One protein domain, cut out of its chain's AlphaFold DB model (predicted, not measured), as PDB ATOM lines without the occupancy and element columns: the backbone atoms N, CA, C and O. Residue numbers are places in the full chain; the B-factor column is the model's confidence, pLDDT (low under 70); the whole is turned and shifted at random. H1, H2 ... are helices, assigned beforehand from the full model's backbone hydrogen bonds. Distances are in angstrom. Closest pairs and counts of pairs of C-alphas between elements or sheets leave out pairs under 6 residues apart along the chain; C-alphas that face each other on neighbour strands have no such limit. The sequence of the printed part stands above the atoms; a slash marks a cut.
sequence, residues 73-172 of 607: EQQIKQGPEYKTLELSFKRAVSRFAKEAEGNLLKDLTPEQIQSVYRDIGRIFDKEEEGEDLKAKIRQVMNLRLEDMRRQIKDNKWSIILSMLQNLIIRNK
ATOM      1  N   GLU A  73     121.568 143.542 182.944       65.38
ATOM      2  CA  GLU A  73     122.756 144.006 182.232       65.38
ATOM      3  C   GLU A  73     123.809 142.894 182.122       65.38
ATOM      4  O   GLU A  73     124.414 142.712 181.064       65.38
ATOM      5  N   GLN A  74     123.995 142.097 183.178       72.31
ATOM      6  CA  GLN A  74     124.895 140.945 183.158       72.31
ATOM      7  C   GLN A  74     124.431 139.856 182.189       72.31
ATOM      8  O   GLN A  74     125.254 139.340 181.432       72.31
ATOM      9  N   GLN A  75     123.136 139.536 182.149       63.47
ATOM     10  CA  GLN A  75     122.599 138.556 181.198       63.47
ATOM     11  C   GLN A  75     122.773 139.012 179.742       63.47
ATOM     12  O   GLN A  75     123.179 138.220 178.891       63.47
ATOM     13  N   ILE A  76     122.559 140.301 179.456       65.06
ATOM     14  CA  ILE A  76     122.786 140.870 178.120       65.06
ATOM     15  C   ILE A  76     124.273 140.789 177.742       65.06
ATOM     16  O   ILE A  76     124.600 140.352 176.636       65.06
ATOM     17  N   LYS A  77     125.181 141.130 178.669       72.81
ATOM     18  CA  LYS A  77     126.641 141.039 178.463       72.81
ATOM     19  C   LYS A  77     127.130 139.609 178.222       72.81
ATOM     20  O   LYS A  77     128.159 139.399 177.582       72.81
ATOM     21  N   GLN A  78     126.405 138.611 178.718       74.00
ATOM     22  CA  GLN A  78     126.741 137.206 178.508       74.00
ATOM     23  C   GLN A  78     126.314 136.666 177.134       74.00
ATOM     24  O   GLN A  78     126.811 135.606 176.735       74.00
ATOM     25  N   GLY A  79     125.459 137.388 176.398       73.81
ATOM     26  CA  GLY A  79     124.943 136.978 175.094       73.81
ATOM     27  C   GLY A  79     126.026 136.864 174.006       73.81
ATOM     28  O   GLY A  79     126.968 137.661 173.983       73.81
ATOM     29  N   PRO A  80     125.908 135.902 173.067       72.88
ATOM     30  CA  PRO A  80     126.922 135.655 172.035       72.88
ATOM     31  C   PRO A  80     127.104 136.845 171.080       72.88
ATOM     32  O   PRO A  80     128.225 137.147 170.674       72.88
ATOM     33  N   GLU A  81     126.025 137.570 170.777       72.31
ATOM     34  CA  GLU A  81     126.041 138.780 169.941       72.31
ATOM     35  C   GLU A  81     126.806 139.926 170.620       72.31
ATOM     36  O   GLU A  81     127.674 140.542 170.004       72.31
ATOM     37  N   TYR A  82     126.548 140.160 171.915       73.25
ATOM     38  CA  TYR A  82     127.263 141.163 172.704       73.25
ATOM     39  C   TYR A  82     128.748 140.812 172.815       73.25
ATOM     40  O   TYR A  82     129.592 141.656 172.530       73.25
ATOM     41  N   LYS A  83     129.083 139.556 173.142       75.75
ATOM     42  CA  LYS A  83     130.477 139.091 173.220       75.75
ATOM     43  C   LYS A  83     131.215 139.252 171.892       75.75
ATOM     44  O   LYS A  83     132.375 139.653 171.888       75.75
ATOM     45  N   THR A  84     130.555 138.977 170.768       78.19
ATOM     46  CA  THR A  84     131.147 139.127 169.428       78.19
ATOM     47  C   THR A  84     131.424 140.594 169.092       78.19
ATOM     48  O   THR A  84     132.491 140.918 168.560       78.19
ATOM     49  N   LEU A  85     130.504 141.495 169.447       70.31
ATOM     50  CA  LEU A  85     130.679 142.937 169.267       70.31
ATOM     51  C   LEU A  85     131.733 143.512 170.219       70.31
ATOM     52  O   LEU A  85     132.582 144.283 169.784       70.31
ATOM     53  N   GLU A  86     131.745 143.093 171.484       73.00
ATOM     54  CA  GLU A  86     132.755 143.487 172.472       73.00
ATOM     55  C   GLU A  86     134.155 143.032 172.039       73.00
ATOM     56  O   GLU A  86     135.120 143.789 172.133       73.00
ATOM     57  N   LEU A  87     134.279 141.808 171.522       78.00
ATOM     58  CA  LEU A  87     135.537 141.282 171.004       78.00
ATOM     59  C   LEU A  87     135.992 142.047 169.754       78.00
ATOM     60  O   LEU A  87     137.175 142.362 169.626       78.00
ATOM     61  N   SER A  88     135.063 142.382 168.855       73.44
ATOM     62  CA  SER A  88     135.335 143.217 167.677       73.44
ATOM     63  C   SER A  88     135.801 144.617 168.079       73.44
ATOM     64  O   SER A  88     136.794 145.102 167.546       73.44
ATOM     65  N   PHE A  89     135.167 145.217 169.089       70.94
ATOM     66  CA  PHE A  89     135.565 146.499 169.664       70.94
ATOM     67  C   PHE A  89     136.957 146.435 170.303       70.94
ATOM     68  O   PHE A  89     137.817 147.245 169.974       70.94
ATOM     69  N   LYS A  90     137.244 145.421 171.131       74.19
ATOM     70  CA  LYS A  90     138.583 145.211 171.717       74.19
ATOM     71  C   LYS A  90     139.658 145.028 170.648       74.19
ATOM     72  O   LYS A  90     140.758 145.564 170.786       74.19
ATOM     73  N   ARG A  91     139.354 144.289 169.575       76.69
ATOM     74  CA  ARG A  91     140.257 144.109 168.427       76.69
ATOM     75  C   ARG A  91     140.476 145.413 167.667       76.69
ATOM     76  O   ARG A  91     141.606 145.672 167.272       76.69
ATOM     77  N   ALA A  92     139.442 146.230 167.478       68.12
ATOM     78  CA  ALA A  92     139.558 147.534 166.830       68.12
ATOM     79  C   ALA A  92     140.397 148.511 167.670       68.12
ATOM     80  O   ALA A  92     141.380 149.027 167.158       68.12
ATOM     81  N   VAL A  93     140.137 148.618 168.979       68.69
ATOM     82  CA  VAL A  93     140.964 149.402 169.918       68.69
ATOM     83  C   VAL A  93     142.418 148.923 169.917       68.69
ATOM     84  O   VAL A  93     143.332 149.737 169.912       68.69
ATOM     85  N   SER A  94     142.653 147.607 169.890       71.69
ATOM     86  CA  SER A  94     144.014 147.051 169.855       71.69
ATOM     87  C   SER A  94     144.731 147.330 168.532       71.69
ATOM     88  O   SER A  94     145.940 147.537 168.535       71.69
ATOM     89  N   ARG A  95     144.014 147.317 167.399       75.69
ATOM     90  CA  ARG A  95     144.565 147.699 166.087       75.69
ATOM     91  C   ARG A  95     144.889 149.187 166.057       75.69
ATOM     92  O   ARG A  95     146.025 149.532 165.774       75.69
ATOM     93  N   PHE A  96     143.942 150.027 166.467       65.19
ATOM     94  CA  PHE A  96     144.127 151.470 166.565       65.19
ATOM     95  C   PHE A  96     145.289 151.835 167.495       65.19
ATOM     96  O   PHE A  96     146.117 152.671 167.161       65.19
ATOM     97  N   ALA A  97     145.425 151.148 168.632       65.06
ATOM     98  CA  ALA A  97     146.552 151.349 169.530       65.06
ATOM     99  C   ALA A  97     147.890 150.912 168.923       65.06
ATOM    100  O   ALA A  97     148.870 151.629 169.078       65.06
ATOM    101  N   LYS A  98     147.921 149.801 168.176       70.44
ATOM    102  CA  LYS A  98     149.106 149.358 167.422       70.44
ATOM    103  C   LYS A  98     149.471 150.278 166.253       70.44
ATOM    104  O   LYS A  98     150.631 150.337 165.870       70.44
ATOM    105  N   GLU A  99     148.494 150.959 165.667       67.88
ATOM    106  CA  GLU A  99     148.706 151.930 164.588       67.88
ATOM    107  C   GLU A  99     149.130 153.301 165.138       67.88
ATOM    108  O   GLU A  99     149.973 153.970 164.544       67.88
ATOM    109  N   ALA A 100     148.612 153.688 166.309       61.53
ATOM    110  CA  ALA A 100     149.070 154.844 167.080       61.53
ATOM    111  C   ALA A 100     150.459 154.611 167.717       61.53
ATOM    112  O   ALA A 100     151.203 155.559 167.985       61.53
ATOM    113  N   GLU A 101     150.826 153.348 167.931       62.38
ATOM    114  CA  GLU A 101     152.159 152.885 168.311       62.38
ATOM    115  C   GLU A 101     153.165 153.069 167.162       62.38
ATOM    116  O   GLU A 101     153.484 152.158 166.400       62.38
ATOM    117  N   GLY A 102     153.782 154.248 167.088       63.25
ATOM    118  CA  GLY A 102     155.147 154.337 166.560       63.25
ATOM    119  C   GLY A 102     156.148 153.591 167.467       63.25
ATOM    120  O   GLY A 102     155.773 152.986 168.469       63.25
ATOM    121  N   ASN A 103     157.460 153.715 167.213       56.12
ATOM    122  CA  ASN A 103     158.546 153.179 168.072       56.12
ATOM    123  C   ASN A 103     158.522 153.647 169.561       56.12
ATOM    124  O   ASN A 103     159.438 153.324 170.309       56.12
ATOM    125  N   LEU A 104     157.501 154.393 169.992       58.31
ATOM    126  CA  LEU A 104     157.364 155.113 171.259       58.31
ATOM    127  C   LEU A 104     156.984 154.260 172.483       58.31
ATOM    128  O   LEU A 104     157.173 154.736 173.597       58.31
ATOM    129  N   LEU A 105     156.475 153.030 172.331       61.81
ATOM    130  CA  LEU A 105     156.125 152.189 173.494       61.81
ATOM    131  C   LEU A 105     157.223 151.216 173.940       61.81
ATOM    132  O   LEU A 105     157.058 150.549 174.957       61.81
ATOM    133  N   LYS A 106     158.341 151.125 173.209       64.56
ATOM    134  CA  LYS A 106     159.414 150.161 173.515       64.56
ATOM    135  C   LYS A 106     160.120 150.437 174.847       64.56
ATOM    136  O   LYS A 106     160.617 149.496 175.456       64.56
ATOM    137  N   ASP A 107     160.099 151.690 175.302       68.94
ATOM    138  CA  ASP A 107     160.830 152.152 176.488       68.94
ATOM    139  C   ASP A 107     159.918 152.438 177.700       68.94
ATOM    140  O   ASP A 107     160.381 152.954 178.717       68.94
ATOM    141  N   LEU A 108     158.617 152.129 177.610       75.94
ATOM    142  CA  LEU A 108     157.655 152.381 178.688       75.94
ATOM    143  C   LEU A 108     157.462 151.157 179.586       75.94
ATOM    144  O   LEU A 108     157.495 150.010 179.140       75.94
ATOM    145  N   THR A 109     157.205 151.403 180.871       81.38
ATOM    146  CA  THR A 109     156.875 150.330 181.815       81.38
ATOM    147  C   THR A 109     155.465 149.777 181.549       81.38
ATOM    148  O   THR A 109     154.611 150.488 181.008       81.38
ATOM    149  N   PRO A 110     155.153 148.532 181.962       77.50
ATOM    150  CA  PRO A 110     153.828 147.931 181.767       77.50
ATOM    151  C   PRO A 110     152.658 148.785 182.287       77.50
ATOM    152  O   PRO A 110     151.593 148.828 181.674       77.50
ATOM    153  N   GLU A 111     152.860 149.516 183.384       77.00
ATOM    154  CA  GLU A 111     151.859 150.411 183.981       77.00
ATOM    155  C   GLU A 111     151.597 151.651 183.111       77.00
ATOM    156  O   GLU A 111     150.450 152.078 182.947       77.00
ATOM    157  N   GLN A 112     152.651 152.205 182.502       75.69
ATOM    158  CA  GLN A 112     152.561 153.327 181.566       75.69
ATOM    159  C   GLN A 112     151.899 152.894 180.260       75.69
ATOM    160  O   GLN A 112     151.001 153.580 179.777       75.69
ATOM    161  N   ILE A 113     152.257 151.715 179.752       72.12
ATOM    162  CA  ILE A 113     151.609 151.084 178.599       72.12
ATOM    163  C   ILE A 113     150.105 150.905 178.867       72.12
ATOM    164  O   ILE A 113     149.271 151.273 178.042       72.12
ATOM    165  N   GLN A 114     149.722 150.437 180.059       73.69
ATOM    166  CA  GLN A 114     148.316 150.288 180.445       73.69
ATOM    167  C   GLN A 114     147.580 151.634 180.606       73.69
ATOM    168  O   GLN A 114     146.366 151.709 180.391       73.69
ATOM    169  N   SER A 115     148.274 152.710 180.991       74.75
ATOM    170  CA  SER A 115     147.710 154.070 180.977       74.75
ATOM    171  C   SER A 115     147.500 154.578 179.550       74.75
ATOM    172  O   SER A 115     146.429 155.090 179.240       74.75
ATOM    173  N   VAL A 116     148.474 154.360 178.664       70.06
ATOM    174  CA  VAL A 116     148.397 154.763 177.255       70.06
ATOM    175  C   VAL A 116     147.288 154.005 176.529       70.06
ATOM    176  O   VAL A 116     146.470 154.635 175.869       70.06
ATOM    177  N   TYR A 117     147.147 152.691 176.727       68.88
ATOM    178  CA  TYR A 117     146.009 151.938 176.181       68.88
ATOM    179  C   TYR A 117     144.653 152.449 176.696       68.88
ATOM    180  O   TYR A 117     143.674 152.435 175.950       68.88
ATOM    181  N   ARG A 118     144.571 152.933 177.947       72.06
ATOM    182  CA  ARG A 118     143.346 153.564 178.475       72.06
ATOM    183  C   ARG A 118     143.035 154.884 177.776       72.06
ATOM    184  O   ARG A 118     141.876 155.123 177.441       72.06
ATOM    185  N   ASP A 119     144.038 155.722 177.542       71.88
ATOM    186  CA  ASP A 119     143.848 157.015 176.881       71.88
ATOM    187  C   ASP A 119     143.606 156.868 175.373       71.88
ATOM    188  O   ASP A 119     142.733 157.541 174.830       71.88
ATOM    189  N   ILE A 120     144.256 155.905 174.714       66.75
ATOM    190  CA  ILE A 120     143.967 155.520 173.327       66.75
ATOM    191  C   ILE A 120     142.543 154.973 173.203       66.75
ATOM    192  O   ILE A 120     141.822 155.360 172.288       66.75
ATOM    193  N   GLY A 121     142.090 154.145 174.149       62.88
ATOM    194  CA  GLY A 121     140.697 153.702 174.203       62.88
ATOM    195  C   GLY A 121     139.708 154.874 174.277       62.88
ATOM    196  O   GLY A 121     138.699 154.866 173.582       62.88
ATOM    197  N   ARG A 122     140.026 155.932 175.042       69.62
ATOM    198  CA  ARG A 122     139.213 157.166 175.120       69.62
ATOM    199  C   ARG A 122     139.245 158.016 173.844       69.62
ATOM    200  O   ARG A 122     138.333 158.818 173.641       69.62
ATOM    201  N   ILE A 123     140.289 157.887 173.028       67.12
ATOM    202  CA  ILE A 123     140.413 158.565 171.730       67.12
ATOM    203  C   ILE A 123     139.645 157.786 170.662       67.12
ATOM    204  O   ILE A 123     138.800 158.375 169.994       67.12
ATOM    205  N   PHE A 124     139.854 156.470 170.574       65.31
ATOM    206  CA  PHE A 124     139.111 155.573 169.682       65.31
ATOM    207  C   PHE A 124     137.601 155.648 169.926       65.31
ATOM    208  O   PHE A 124     136.792 155.601 169.008       65.31
ATOM    209  N   ASP A 125     137.215 155.861 171.182       61.41
ATOM    210  CA  ASP A 125     135.845 156.124 171.604       61.41
ATOM    211  C   ASP A 125     135.154 157.313 170.912       61.41
ATOM    212  O   ASP A 125     133.930 157.411 171.036       61.41
ATOM    213  N   LYS A 126     135.919 158.202 170.262       70.81
ATOM    214  CA  LYS A 126     135.462 159.382 169.509       70.81
ATOM    215  C   LYS A 126     135.690 159.258 167.997       70.81
ATOM    216  O   LYS A 126     135.348 160.186 167.272       70.81
ATOM    217  N   GLU A 127     136.303 158.172 167.530       73.12
ATOM    218  CA  GLU A 127     136.455 157.903 166.100       73.12
ATOM    219  C   GLU A 127     135.206 157.235 165.524       73.12
ATOM    220  O   GLU A 127     134.482 156.533 166.231       73.12
ATOM    221  N   GLU A 128     134.983 157.420 164.221       75.88
ATOM    222  CA  GLU A 128     133.797 156.942 163.502       75.88
ATOM    223  C   GLU A 128     133.576 155.428 163.683       75.88
ATOM    224  O   GLU A 128     132.472 155.003 164.013       75.88
ATOM    225  N   GLU A 129     134.635 154.609 163.592       70.19
ATOM    226  CA  GLU A 129     134.551 153.152 163.804       70.19
ATOM    227  C   GLU A 129     134.166 152.794 165.257       70.19
ATOM    228  O   GLU A 129     133.395 151.856 165.499       70.19
ATOM    229  N   GLY A 130     134.664 153.553 166.237       67.19
ATOM    230  CA  GLY A 130     134.333 153.385 167.653       67.19
ATOM    231  C   GLY A 130     132.901 153.814 167.981       67.19
ATOM    232  O   GLY A 130     132.204 153.117 168.731       67.19
ATOM    233  N   GLU A 131     132.430 154.917 167.396       72.31
ATOM    234  CA  GLU A 131     131.042 155.371 167.513       72.31
ATOM    235  C   GLU A 131     130.063 154.373 166.884       72.31
ATOM    236  O   GLU A 131     129.067 154.021 167.523       72.31
ATOM    237  N   ASP A 132     130.383 153.831 165.707       75.44
ATOM    238  CA  ASP A 132     129.576 152.829 165.007       75.44
ATOM    239  C   ASP A 132     129.438 151.527 165.802       75.44
ATOM    240  O   ASP A 132     128.345 150.963 165.938       75.44
ATOM    241  N   LEU A 133     130.540 151.035 166.371       69.19
ATOM    242  CA  LEU A 133     130.521 149.836 167.209       69.19
ATOM    243  C   LEU A 133     129.734 150.069 168.502       69.19
ATOM    244  O   LEU A 133     128.941 149.211 168.900       69.19
ATOM    245  N   LYS A 134     129.870 151.243 169.129       71.69
ATOM    246  CA  LYS A 134     129.043 151.626 170.282       71.69
ATOM    247  C   LYS A 134     127.568 151.732 169.913       71.69
ATOM    248  O   LYS A 134     126.727 151.288 170.693       71.69
ATOM    249  N   ALA A 135     127.239 152.295 168.753       76.31
ATOM    250  CA  ALA A 135     125.869 152.395 168.268       76.31
ATOM    251  C   ALA A 135     125.257 151.003 168.057       76.31
ATOM    252  O   ALA A 135     124.152 150.749 168.536       76.31
ATOM    253  N   LYS A 136     126.009 150.068 167.461       77.06
ATOM    254  CA  LYS A 136     125.600 148.662 167.297       77.06
ATOM    255  C   LYS A 136     125.413 147.949 168.637       77.06
ATOM    256  O   LYS A 136     124.399 147.282 168.830       77.06
ATOM    257  N   ILE A 137     126.324 148.135 169.599       69.44
ATOM    258  CA  ILE A 137     126.176 147.584 170.959       69.44
ATOM    259  C   ILE A 137     124.917 148.146 171.641       69.44
ATOM    260  O   ILE A 137     124.120 147.378 172.182       69.44
ATOM    261  N   ARG A 138     124.684 149.466 171.572       74.69
ATOM    262  CA  ARG A 138     123.466 150.101 172.113       74.69
ATOM    263  C   ARG A 138     122.202 149.592 171.422       74.69
ATOM    264  O   ARG A 138     121.195 149.381 172.090       74.69
ATOM    265  N   GLN A 139     122.238 149.376 170.109       79.94
ATOM    266  CA  GLN A 139     121.114 148.838 169.348       79.94
ATOM    267  C   GLN A 139     120.769 147.413 169.791       79.94
ATOM    268  O   GLN A 139     119.603 147.138 170.066       79.94
ATOM    269  N   VAL A 140     121.764 146.531 169.927       71.94
ATOM    270  CA  VAL A 140     121.564 145.161 170.430       71.94
ATOM    271  C   VAL A 140     121.028 145.179 171.861       71.94
ATOM    272  O   VAL A 140     120.072 144.464 172.159       71.94
ATOM    273  N   MET A 141     121.567 146.038 172.732       65.69
ATOM    274  CA  MET A 141     121.025 146.233 174.082       65.69
ATOM    275  C   MET A 141     119.556 146.664 174.054       65.69
ATOM    276  O   MET A 141     118.736 146.076 174.752       65.69
ATOM    277  N   ASN A 142     119.205 147.662 173.240       73.69
ATOM    278  CA  ASN A 142     117.836 148.166 173.145       73.69
ATOM    279  C   ASN A 142     116.867 147.112 172.597       73.69
ATOM    280  O   ASN A 142     115.763 146.986 173.118       73.69
ATOM    281  N   LEU A 143     117.277 146.332 171.592       76.00
ATOM    282  CA  LEU A 143     116.472 145.232 171.054       76.00
ATOM    283  C   LEU A 143     116.238 144.147 172.107       76.00
ATOM    284  O   LEU A 143     115.102 143.736 172.302       76.00
ATOM    285  N   ARG A 144     117.275 143.751 172.856       69.88
ATOM    286  CA  ARG A 144     117.138 142.776 173.951       69.88
ATOM    287  C   ARG A 144     116.262 143.296 175.086       69.88
ATOM    288  O   ARG A 144     115.435 142.550 175.596       69.88
ATOM    289  N   LEU A 145     116.397 144.571 175.456       67.88
ATOM    290  CA  LEU A 145     115.527 145.207 176.446       67.88
ATOM    291  C   LEU A 145     114.071 145.270 175.973       67.88
ATOM    292  O   LEU A 145     113.163 145.089 176.780       67.88
ATOM    293  N   GLU A 146     113.830 145.508 174.684       72.88
ATOM    294  CA  GLU A 146     112.481 145.543 174.120       72.88
ATOM    295  C   GLU A 146     111.878 144.138 173.981       72.88
ATOM    296  O   GLU A 146     110.712 143.947 174.318       72.88
ATOM    297  N   ASP A 147     112.666 143.135 173.590       67.81
ATOM    298  CA  ASP A 147     112.256 141.727 173.603       67.81
ATOM    299  C   ASP A 147     111.935 141.264 175.019       67.81
ATOM    300  O   ASP A 147     110.898 140.649 175.245       67.81
ATOM    301  N   MET A 148     112.753 141.641 176.001       61.88
ATOM    302  CA  MET A 148     112.435 141.410 177.402       61.88
ATOM    303  C   MET A 148     111.175 142.158 177.829       61.88
ATOM    304  O   MET A 148     110.361 141.594 178.544       61.88
ATOM    305  N   ARG A 149     110.947 143.404 177.395       62.59
ATOM    306  CA  ARG A 149     109.692 144.126 177.678       62.59
ATOM    307  C   ARG A 149     108.479 143.439 177.058       62.59
ATOM    308  O   ARG A 149     107.422 143.428 177.685       62.59
ATOM    309  N   ARG A 150     108.610 142.876 175.856       64.31
ATOM    310  CA  ARG A 150     107.566 142.071 175.202       64.31
ATOM    311  C   ARG A 150     107.327 140.778 175.972       64.31
ATOM    312  O   ARG A 150     106.202 140.534 176.383       64.31
ATOM    313  N   GLN A 151     108.389 140.062 176.332       58.91
ATOM    314  CA  GLN A 151     108.314 138.895 177.208       58.91
ATOM    315  C   GLN A 151     107.714 139.238 178.576       58.91
ATOM    316  O   GLN A 151     106.947 138.450 179.099       58.91
ATOM    317  N   ILE A 152     107.979 140.412 179.152       58.38
ATOM    318  CA  ILE A 152     107.369 140.881 180.409       58.38
ATOM    319  C   ILE A 152     105.876 141.182 180.220       58.38
ATOM    320  O   ILE A 152     105.086 140.930 181.129       58.38
ATOM    321  N   LYS A 153     105.469 141.718 179.063       57.81
ATOM    322  CA  LYS A 153     104.046 141.906 178.732       57.81
ATOM    323  C   LYS A 153     103.332 140.562 178.592       57.81
ATOM    324  O   LYS A 153     102.228 140.435 179.119       57.81
ATOM    325  N   ASP A 154     103.987 139.579 177.984       56.78
ATOM    326  CA  ASP A 154     103.423 138.250 177.738       56.78
ATOM    327  C   ASP A 154     103.499 137.336 178.986       56.78
ATOM    328  O   ASP A 154     102.593 136.545 179.225       56.78
ATOM    329  N   ASN A 155     104.497 137.523 179.863       67.81
ATOM    330  CA  ASN A 155     104.732 136.760 181.103       67.81
ATOM    331  C   ASN A 155     104.463 137.555 182.389       67.81
ATOM    332  O   ASN A 155     104.981 137.215 183.458       67.81
ATOM    333  N   LYS A 156     103.632 138.602 182.332       75.00
ATOM    334  CA  LYS A 156     103.336 139.448 183.501       75.00
ATOM    335  C   LYS A 156     102.900 138.622 184.717       75.00
ATOM    336  O   LYS A 156     103.317 138.916 185.833       75.00
ATOM    337  N   TRP A 157     102.095 137.581 184.501       79.81
ATOM    338  CA  TRP A 157     101.641 136.680 185.560       79.81
ATOM    339  C   TRP A 157     102.782 135.852 186.165       79.81
ATOM    340  O   TRP A 157     102.948 135.860 187.378       79.81
ATOM    341  N   SER A 158     103.626 135.228 185.337       73.50
ATOM    342  CA  SER A 158     104.789 134.455 185.801       73.50
ATOM    343  C   SER A 158     105.765 135.312 186.619       73.50
ATOM    344  O   SER A 158     106.242 134.886 187.670       73.50
ATOM    345  N   ILE A 159     105.989 136.564 186.206       73.00
ATOM    346  CA  ILE A 159     106.824 137.514 186.955       73.00
ATOM    347  C   ILE A 159     106.183 137.864 188.301       73.00
ATOM    348  O   ILE A 159     106.873 137.855 189.317       73.00
ATOM    349  N   ILE A 160     104.873 138.140 188.330       76.00
ATOM    350  CA  ILE A 160     104.141 138.404 189.579       76.00
ATOM    351  C   ILE A 160     104.244 137.203 190.524       76.00
ATOM    352  O   ILE A 160     104.542 137.392 191.702       76.00
ATOM    353  N   LEU A 161     104.055 135.982 190.018       78.56
ATOM    354  CA  LEU A 161     104.191 134.757 190.805       78.56
ATOM    355  C   LEU A 161     105.614 134.581 191.346       78.56
ATOM    356  O   LEU A 161     105.777 134.293 192.527       78.56
ATOM    357  N   SER A 162     106.641 134.821 190.528       73.81
ATOM    358  CA  SER A 162     108.043 134.749 190.958       73.81
ATOM    359  C   SER A 162     108.371 135.798 192.027       73.81
ATOM    360  O   SER A 162     109.010 135.494 193.036       73.81
ATOM    361  N   MET A 163     107.891 137.034 191.859       74.38
ATOM    362  CA  MET A 163     108.039 138.089 192.865       74.38
ATOM    363  C   MET A 163     107.339 137.714 194.169       74.38
ATOM    364  O   MET A 163     107.936 137.845 195.236       74.38
ATOM    365  N   LEU A 164     106.108 137.204 194.093       79.25
ATOM    366  CA  LEU A 164     105.360 136.750 195.258       79.25
ATOM    367  C   LEU A 164     106.077 135.596 195.966       79.25
ATOM    368  O   LEU A 164     106.272 135.654 197.176       79.25
ATOM    369  N   GLN A 165     106.530 134.585 195.227       81.00
ATOM    370  CA  GLN A 165     107.285 133.463 195.776       81.00
ATOM    371  C   GLN A 165     108.548 133.946 196.500       81.00
ATOM    372  O   GLN A 165     108.815 133.523 197.623       81.00
ATOM    373  N   ASN A 166     109.293 134.883 195.910       73.69
ATOM    374  CA  ASN A 166     110.468 135.481 196.543       73.69
ATOM    375  C   ASN A 166     110.119 136.274 197.813       73.69
ATOM    376  O   ASN A 166     110.847 136.194 198.803       73.69
ATOM    377  N   LEU A 167     109.015 137.027 197.807       75.06
ATOM    378  CA  LEU A 167     108.535 137.760 198.983       75.06
ATOM    379  C   LEU A 167     108.148 136.809 200.118       75.06
ATOM    380  O   LEU A 167     108.541 137.034 201.261       75.06
ATOM    381  N   ILE A 168     107.432 135.737 199.792       81.56
ATOM    382  CA  ILE A 168     107.009 134.697 200.729       81.56
ATOM    383  C   ILE A 168     108.234 133.985 201.329       81.56
ATOM    384  O   ILE A 168     108.345 133.866 202.547       81.56
ATOM    385  N   ILE A 169     109.208 133.583 200.502       78.38
ATOM    386  CA  ILE A 169     110.448 132.928 200.961       78.38
ATOM    387  C   ILE A 169     111.269 133.843 201.878       78.38
ATOM    388  O   ILE A 169     111.854 133.374 202.849       78.38
ATOM    389  N   ARG A 170     111.331 135.149 201.596       75.12
ATOM    390  CA  ARG A 170     112.058 136.101 202.453       75.12
ATOM    391  C   ARG A 170     111.362 136.355 203.785       75.12
ATOM    392  O   ARG A 170     112.034 136.671 204.758       75.12
ATOM    393  N   ASN A 171     110.042 136.196 203.834       74.69
ATOM    394  CA  ASN A 171     109.226 136.420 205.022       74.69
ATOM    395  C   ASN A 171     108.666 135.098 205.570       74.69
ATOM    396  O   ASN A 171     107.476 135.002 205.880       74.69
ATOM    397  N   LYS A 172     109.516 134.064 205.683       76.12
ATOM    398  CA  LYS A 172     109.109 132.766 206.245       76.12
ATOM    399  C   LYS A 172     108.404 132.938 207.589       76.12
ATOM    400  O   LYS A 172     108.926 133.569 208.501       76.12
TER     401      LYS A 172
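This is residues 73 to 172 of the 607 residues of an uncharacterized protein of Tetrahymena thermophila (strain SB210) (UniProt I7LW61). The domain is an open bracket of helices: the long H4 and the antiparallel H2 lie side by side over part of their lengths as its base, and two arms, H3 and H5, stand roughly square to H4 at its opposite ends. H5 sticks out free of the rest, while H3 packs on the last part of H2; short H1 sits where H2 begins, close to the middle of H4. The printed part has 100 residues with five named helices, H1 to H5 in chain order, and no named strand; its class is all helix. It is extended, with a radius of gyration of the C-alphas of 20.8 A, and spans 63 by 32 by 19 A.

Begin at H4, residues 128 to 154, the longest helix. With residues 130 to 140 alone it touches H2, residues 80 to 100; look at the closest C-alphas, Phe 89 and Leu 133, 6.5 A apart. H2 and H4 run opposite ways at a shallow tilt of 13 degrees. Residues 93 to 97 alone of H2 touch H3, residues 110 to 124; the closest C-alphas, Val 93 and Gly 121, are 6.1 A apart, and the lines stand at 72 degrees, only just about perpendicular. H3 and H4 are close but not clearly touching, about perpendicular at 77 degrees, with the C-alphas of Phe 124 and Gly 130 closest at 5.6 A. H1, residues 73 to 78, is close to H4 but not clearly touching; the closest C-alphas, Ile 76 and Met 141, are 6.9 A apart. At the other end of H4 look for H5, residues 156 to 170, close but not clearly touching and about perpendicular at 84 degrees, with the C-alphas of Ile 152 and Ile 159 closest at 7.4 A. H5 is apart from H1, H2 and H3. In H1, H2, H3, H4 and H5 every O i to N i+4 pair is within hydrogen-bond range.

Find C-alpha 128 at (133.797, 156.942, 163.502); from there H4 runs 38.4 A to C-alpha 154 at (103.423, 138.250, 177.738). H2 measures 29.7 A, H3 20.5 A and H1 8.7 A from first to last C-alpha. H5 runs 21.1 A and ends at C-alpha 170, at (112.058, 136.101, 202.453).

The C-alphas farthest apart are those of Asn 103 and Lys 172, at 65.7 A. The printed part has no cut. The links H1 to H2, H3 to H4 and H4 to H5 are tight; H2 to H3, with 9 residues between them, is short. Residues 152 to 158 and 160 to 172 stand free. The mean pLDDT of the printed part is 70.9, and 38 residues are under 70, among them 99 to 107 and 147 to 155.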